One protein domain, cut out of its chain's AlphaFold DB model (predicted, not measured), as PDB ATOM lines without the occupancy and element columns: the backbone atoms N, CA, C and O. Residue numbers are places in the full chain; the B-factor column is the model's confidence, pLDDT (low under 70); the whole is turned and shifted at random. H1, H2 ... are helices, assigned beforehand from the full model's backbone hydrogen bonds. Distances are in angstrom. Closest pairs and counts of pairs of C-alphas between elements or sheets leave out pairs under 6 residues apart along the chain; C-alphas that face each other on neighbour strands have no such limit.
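Overview. This is residues 36 to 84 of the 94 residues of an uncharacterized protein of Brevundimonas sp. S30B (UniProt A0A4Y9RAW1). A helical hairpin: the longest helix, H1, runs one way, a short loop turns at one end, and H2 folds back along it at a slight cross. Residues 58 to 64, at the turn, stick out. The printed part has 49 residues with two named helices, H1 then H2, and no named strand; the class is all helix. It is only just loose, close to compact, with a radius of gyration of the C-alphas of 12.0 A, and elongated, spanning 35 by 20 by 12 A.

Along the chain. H1, residues 41 to 59, begins at C-alpha 41 (22.237, 5.030, 1.922) and measures 26.9 A from first to last C-alpha. H2, residues 66 to 82, measures 24.7 A and ends at C-alpha 82 (28.209, -5.870, -4.510).

Arrangement. H1 and H2 form a helical hairpin and touch, the closest C-alphas being those of Arg 53 and Asn 69, 6.2 A apart. They run opposite ways at a shallow tilt of 34.6 degrees, only just short of steep. In both helices every O i to N i+4 pair is within hydrogen-bond range.

Size, cuts and confidence. The C-alphas farthest apart, those of Gly 62 and Pro 84, are 37.1 A apart. The printed part has no cut, and the link from H1 to H2 is short. Residues 79 to 84 have pLDDT under 70.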
ATOM      1  N   VAL A  36      22.449   2.933  12.140       78.88
ATOM      2  CA  VAL A  36      22.894   3.126  10.743       78.88
ATOM      3  C   VAL A  36      21.743   2.928   9.752       78.88
ATOM      4  O   VAL A  36      21.734   3.558   8.700       78.88
ATOM      5  N   ALA A  37      20.774   2.073  10.092       80.81
ATOM      6  CA  ALA A  37      19.597   1.796   9.270       80.81
ATOM      7  C   ALA A  37      18.697   3.024   9.060       80.81
ATOM      8  O   ALA A  37      17.956   3.068   8.082       80.81
ATOM      9  N   ASP A  38      18.793   4.022   9.940       84.25
ATOM     10  CA  ASP A  38      18.021   5.261   9.847       84.25
ATOM     11  C   ASP A  38      18.710   6.310   8.949       84.25
ATOM     12  O   ASP A  38      18.149   7.374   8.686       84.25
ATOM     13  N   LEU A  39      19.939   6.047   8.481       83.56
ATOM     14  CA  LEU A  39      20.632   6.920   7.539       83.56
ATOM     15  C   LEU A  39      20.229   6.609   6.100       83.56
ATOM     16  O   LEU A  39      20.184   5.456   5.674       83.56
ATOM     17  N   GLU A  40      20.080   7.663   5.298       87.19
ATOM     18  CA  GLU A  40      20.046   7.506   3.849       87.19
ATOM     19  C   GLU A  40      21.306   6.782   3.363       87.19
ATOM     20  O   GLU A  40      22.426   7.082   3.790       87.19
ATOM     21  N   ALA A  41      21.140   5.858   2.414       82.31
ATOM     22  CA  ALA A  41      22.237   5.030   1.922       82.31
ATOM     23  C   ALA A  41      23.424   5.867   1.409       82.31
ATOM     24  O   ALA A  41      24.577   5.520   1.656       82.31
ATOM     25  N   ALA A  42      23.171   6.991   0.731       85.12
ATOM     26  CA  ALA A  42      24.225   7.894   0.261       85.12
ATOM     27  C   ALA A  42      25.026   8.513   1.423       85.12
ATOM     28  O   ALA A  42      26.260   8.576   1.373       85.12
ATOM     29  N   THR A  43      24.336   8.904   2.493       86.94
ATOM     30  CA  THR A  43      24.938   9.453   3.713       86.94
ATOM     31  C   THR A  43      25.738   8.389   4.452       86.94
ATOM     32  O   THR A  43      26.912   8.609   4.747       86.94
ATOM     33  N   ALA A  44      25.168   7.199   4.663       86.88
ATOM     34  CA  ALA A  44      25.867   6.077   5.289       86.88
ATOM     35  C   ALA A  44      27.159   5.719   4.535       86.88
ATOM     36  O   ALA A  44      28.213   5.566   5.148       86.88
ATOM     37  N   ARG A  45      27.118   5.676   3.197       86.06
ATOM     38  CA  ARG A  45      28.302   5.427   2.354       86.06
ATOM     39  C   ARG A  45      29.367   6.512   2.514       86.06
ATOM     40  O   ARG A  45      30.552   6.204   2.602       86.06
ATOM     41  N   THR A  46      28.955   7.776   2.566       89.94
ATOM     42  CA  THR A  46      29.869   8.914   2.745       89.94
ATOM     43  C   THR A  46      30.569   8.854   4.099       89.94
ATOM     44  O   THR A  46      31.796   8.931   4.163       89.94
ATOM     45  N   LEU A  47      29.808   8.629   5.171       91.44
ATOM     46  CA  LEU A  47      30.354   8.485   6.518       91.44
ATOM     47  C   LEU A  47      31.246   7.246   6.647       91.44
ATOM     48  O   LEU A  47      32.246   7.287   7.356       91.44
ATOM     49  N   PHE A  48      30.924   6.156   5.946       90.50
ATOM     50  CA  PHE A  48      31.745   4.948   5.951       90.50
ATOM     51  C   PHE A  48      33.102   5.183   5.278       90.50
ATOM     52  O   PHE A  48      34.129   4.830   5.856       90.50
ATOM     53  N   ARG A  49      33.136   5.861   4.118       91.56
ATOM     54  CA  ARG A  49      34.401   6.281   3.484       91.56
ATOM     55  C   ARG A  49      35.217   7.179   4.406       91.56
ATOM     56  O   ARG A  49      36.411   6.955   4.587       91.56
ATOM     57  N   GLN A  50      34.569   8.161   5.030       93.50
ATOM     58  CA  GLN A  50      35.235   9.044   5.984       93.50
ATOM     59  C   GLN A  50      35.847   8.255   7.145       93.50
ATOM     60  O   GLN A  50      37.003   8.481   7.487       93.50
ATOM     61  N   ALA A  51      35.111   7.298   7.708       93.88
ATOM     62  CA  ALA A  51      35.581   6.493   8.825       93.88
ATOM     63  C   ALA A  51      36.834   5.674   8.490       93.88
ATOM     64  O   ALA A  51      37.762   5.621   9.295       93.88
ATOM     65  N   TRP A  52      36.888   5.083   7.294       93.88
ATOM     66  CA  TRP A  52      38.070   4.363   6.820       93.88
ATOM     67  C   TRP A  52      39.278   5.270   6.627       93.88
ATOM     68  O   TRP A  52      40.368   4.928   7.077       93.88
ATOM     69  N   ARG A  53      39.088   6.445   6.019       93.50
ATOM     70  CA  ARG A  53      40.172   7.423   5.845       93.50
ATOM     71  C   ARG A  53      40.697   7.930   7.185       93.50
ATOM     72  O   ARG A  53      41.901   8.054   7.356       93.50
ATOM     73  N   THR A  54      39.812   8.185   8.149       94.62
ATOM     74  CA  THR A  54      40.213   8.574   9.507       94.62
ATOM     75  C   THR A  54      40.995   7.457  10.193       94.62
ATOM     76  O   THR A  54      42.068   7.721  10.720       94.62
ATOM     77  N   ALA A  55      40.520   6.210  10.131       94.19
ATOM     78  CA  ALA A  55      41.236   5.074  10.709       94.19
ATOM     79  C   ALA A  55      42.615   4.860  10.062       94.19
ATOM     80  O   ALA A  55      43.589   4.590  10.761       94.19
ATOM     81  N   ALA A  56      42.719   5.016   8.739       93.19
ATOM     82  CA  ALA A  56      43.990   4.948   8.027       93.19
ATOM     83  C   ALA A  56      44.936   6.085   8.441       93.19
ATOM     84  O   ALA A  56      46.099   5.823   8.736       93.19
ATOM     85  N   ALA A  57      44.436   7.320   8.529       94.25
ATOM     86  CA  ALA A  57      45.222   8.473   8.964       94.25
ATOM     87  C   ALA A  57      45.740   8.320  10.402       94.25
ATOM     88  O   ALA A  57      46.889   8.650  10.669       94.25
ATOM     89  N   GLU A  58      44.924   7.787  11.314       94.00
ATOM     90  CA  GLU A  58      45.339   7.514  12.695       94.00
ATOM     91  C   GLU A  58      46.366   6.373  12.780       94.00
ATOM     92  O   GLU A  58      47.284   6.422  13.598       94.00
ATOM     93  N   TYR A  59      46.228   5.334  11.950       92.81
ATOM     94  CA  TYR A  59      47.152   4.197  11.945       92.81
ATOM     95  C   TYR A  59      48.520   4.550  11.348       92.81
ATOM     96  O   TYR A  59      49.551   4.125  11.870       92.81
ATOM     97  N   PHE A  60      48.528   5.323  10.263       92.62
ATOM     98  CA  PHE A  60      49.723   5.734   9.524       92.62
ATOM     99  C   PHE A  60      50.120   7.183   9.834       92.62
ATOM    100  O   PHE A  60      50.594   7.896   8.950       92.62
ATOM    101  N   ASP A  61      49.909   7.632  11.073       93.56
ATOM    102  CA  ASP A  61      50.160   9.018  11.476       93.56
ATOM    103  C   ASP A  61      51.551   9.512  11.031       93.56
ATOM    104  O   ASP A  61      52.568   8.825  11.179       93.56
ATOM    105  N   GLY A  62      51.578  10.703  10.431       90.12
ATOM    106  CA  GLY A  62      52.782  11.311   9.863       90.12
ATOM    107  C   GLY A  62      53.261  10.744   8.516       90.12
ATOM    108  O   GLY A  62      54.276  11.225   8.009       90.12
ATOM    109  N   GLN A  63      52.568   9.771   7.917       93.25
ATOM    110  CA  GLN A  63      52.888   9.231   6.589       93.25
ATOM    111  C   GLN A  63      51.941   9.767   5.510       93.25
ATOM    112  O   GLN A  63      50.777  10.077   5.771       93.25
ATOM    113  N   ASP A  64      52.433   9.853   4.272       93.31
ATOM    114  CA  ASP A  64      51.569  10.120   3.122       93.31
ATOM    115  C   ASP A  64      50.781   8.855   2.760       93.31
ATOM    116  O   ASP A  64      51.349   7.843   2.354       93.31
ATOM    117  N   ILE A  65      49.461   8.932   2.921       93.31
ATOM    118  CA  ILE A  65      48.513   7.850   2.633       93.31
ATOM    119  C   ILE A  65      47.590   8.177   1.453       93.31
ATOM    120  O   ILE A  65      46.495   7.624   1.348       93.31
ATOM    121  N   SER A  66      47.988   9.097   0.571       92.38
ATOM    122  CA  SER A  66      47.162   9.522  -0.568       92.38
ATOM    123  C   SER A  66      46.771   8.348  -1.472       92.38
ATOM    124  O   SER A  66      45.594   8.198  -1.803       92.38
ATOM    125  N   ASP A  67      47.718   7.464  -1.789       89.75
ATOM    126  CA  ASP A  67      47.459   6.276  -2.613       89.75
ATOM    127  C   ASP A  67      46.562   5.258  -1.895       89.75
ATOM    128  O   ASP A  67      45.616   4.733  -2.489       89.75
ATOM    129  N   LEU A  68      46.788   5.044  -0.595       87.44
ATOM    130  CA  LEU A  68      45.953   4.166   0.228       87.44
ATOM    131  C   LEU A  68      44.507   4.679   0.306       87.44
ATOM    132  O   LEU A  68      43.573   3.888   0.239       87.44
ATOM    133  N   ASN A  69      44.298   5.994   0.398       88.94
ATOM    134  CA  ASN A  69      42.954   6.574   0.376       88.94
ATOM    135  C   ASN A  69      42.229   6.284  -0.947       88.94
ATOM    136  O   ASN A  69      41.043   5.954  -0.929       88.94
ATOM    137  N   VAL A  70      42.935   6.356  -2.081       91.25
ATOM    138  CA  VAL A  70      42.375   6.006  -3.398       91.25
ATOM    139  C   VAL A  70      42.038   4.515  -3.472       91.25
ATOM    140  O   VAL A  70      41.005   4.142  -4.032       91.25
ATOM    141  N   GLU A  71      42.884   3.650  -2.915       87.38
ATOM    142  CA  GLU A  71      42.615   2.212  -2.845       87.38
ATOM    143  C   GLU A  71      41.395   1.905  -1.965       87.38
ATOM    144  O   GLU A  71      40.485   1.203  -2.408       87.38
ATOM    145  N   ILE A  72      41.328   2.493  -0.768       84.31
ATOM    146  CA  ILE A  72      40.189   2.393   0.153       84.31
ATOM    147  C   ILE A  72      38.892   2.805  -0.546       84.31
ATOM    148  O   ILE A  72      37.896   2.089  -0.449       84.31
ATOM    149  N   ASP A  73      38.891   3.921  -1.280       86.19
ATOM    150  CA  ASP A  73      37.703   4.374  -2.004       86.19
ATOM    151  C   ASP A  73      37.247   3.345  -3.042       86.19
ATOM    152  O   ASP A  73      36.063   3.018  -3.094       86.19
ATOM    153  N   ARG A  74      38.178   2.776  -3.820       85.44
ATOM    154  CA  ARG A  74      37.863   1.734  -4.813       85.44
ATOM    155  C   ARG A  74      37.301   0.474  -4.165       85.44
ATOM    156  O   ARG A  74      36.343  -0.098  -4.681       85.44
ATOM    157  N   VAL A  75      37.887   0.036  -3.052       79.44
ATOM    158  CA  VAL A  75      37.419  -1.144  -2.311       79.44
ATOM    159  C   VAL A  75      36.022  -0.896  -1.751       79.44
ATOM    160  O   VAL A  75      35.149  -1.750  -1.892       79.44
ATOM    161  N   ILE A  76      35.775   0.277  -1.167       78.62
ATOM    162  CA  ILE A  76      34.457   0.639  -0.644       78.62
ATOM    163  C   ILE A  76      33.431   0.739  -1.775       78.62
ATOM    164  O   ILE A  76      32.326   0.224  -1.627       78.62
ATOM    165  N   ASP A  77      33.782   1.339  -2.910       81.62
ATOM    166  CA  ASP A  77      32.904   1.414  -4.080       81.62
ATOM    167  C   ASP A  77      32.533   0.021  -4.601       81.62
ATOM    168  O   ASP A  77      31.369  -0.222  -4.916       81.62
ATOM    169  N   HIS A  78      33.488  -0.913  -4.621       76.44
ATOM    170  CA  HIS A  78      33.238  -2.300  -5.004       76.44
ATOM    171  C   HIS A  78      32.347  -3.033  -3.990       76.44
ATOM    172  O   HIS A  78      31.350  -3.636  -4.376       76.44
ATOM    173  N   LEU A  79      32.633  -2.909  -2.689       69.06
ATOM    174  CA  LEU A  79      31.812  -3.494  -1.621       69.06
ATOM    175  C   LEU A  79      30.379  -2.949  -1.627       69.06
ATOM    176  O   LEU A  79      29.432  -3.683  -1.366       69.06
ATOM    177  N   ILE A  80      30.207  -1.661  -1.927       67.25
ATOM    178  CA  ILE A  80      28.892  -1.028  -2.056       67.25
ATOM    179  C   ILE A  80      28.159  -1.520  -3.305       67.25
ATOM    180  O   ILE A  80      26.943  -1.687  -3.251       67.25
ATOM    181  N   ALA A  81      28.866  -1.697  -4.423       63.62
ATOM    182  CA  ALA A  81      28.277  -2.194  -5.663       63.62
ATOM    183  C   ALA A  81      27.799  -3.650  -5.527       63.62
ATOM    184  O   ALA A  81      26.759  -3.998  -6.083       63.62
ATOM    185  N   ASP A  82      28.517  -4.456  -4.742       54.12
ATOM    186  CA  ASP A  82      28.209  -5.870  -4.510       54.12
ATOM    187  C   ASP A  82      27.238  -6.116  -3.341       54.12
ATOM    188  O   ASP A  82      26.727  -7.225  -3.190       54.12
ATOM    189  N   LEU A  83      26.936  -5.101  -2.522       46.41
ATOM    190  CA  LEU A  83      25.839  -5.158  -1.559       46.41
ATOM    191  C   LEU A  83      24.537  -4.789  -2.285       46.41
ATOM    192  O   LEU A  83      24.306  -3.599  -2.528       46.41
ATOM    193  N   PRO A  84      23.657  -5.756  -2.626       43.62
ATOM    194  CA  PRO A  84      22.343  -5.407  -3.131       43.62
ATOM    195  C   PRO A  84      21.663  -4.562  -2.058       43.62
ATOM    196  O   PRO A  84      21.432  -5.017  -0.936       43.62
TER     197      PRO A  84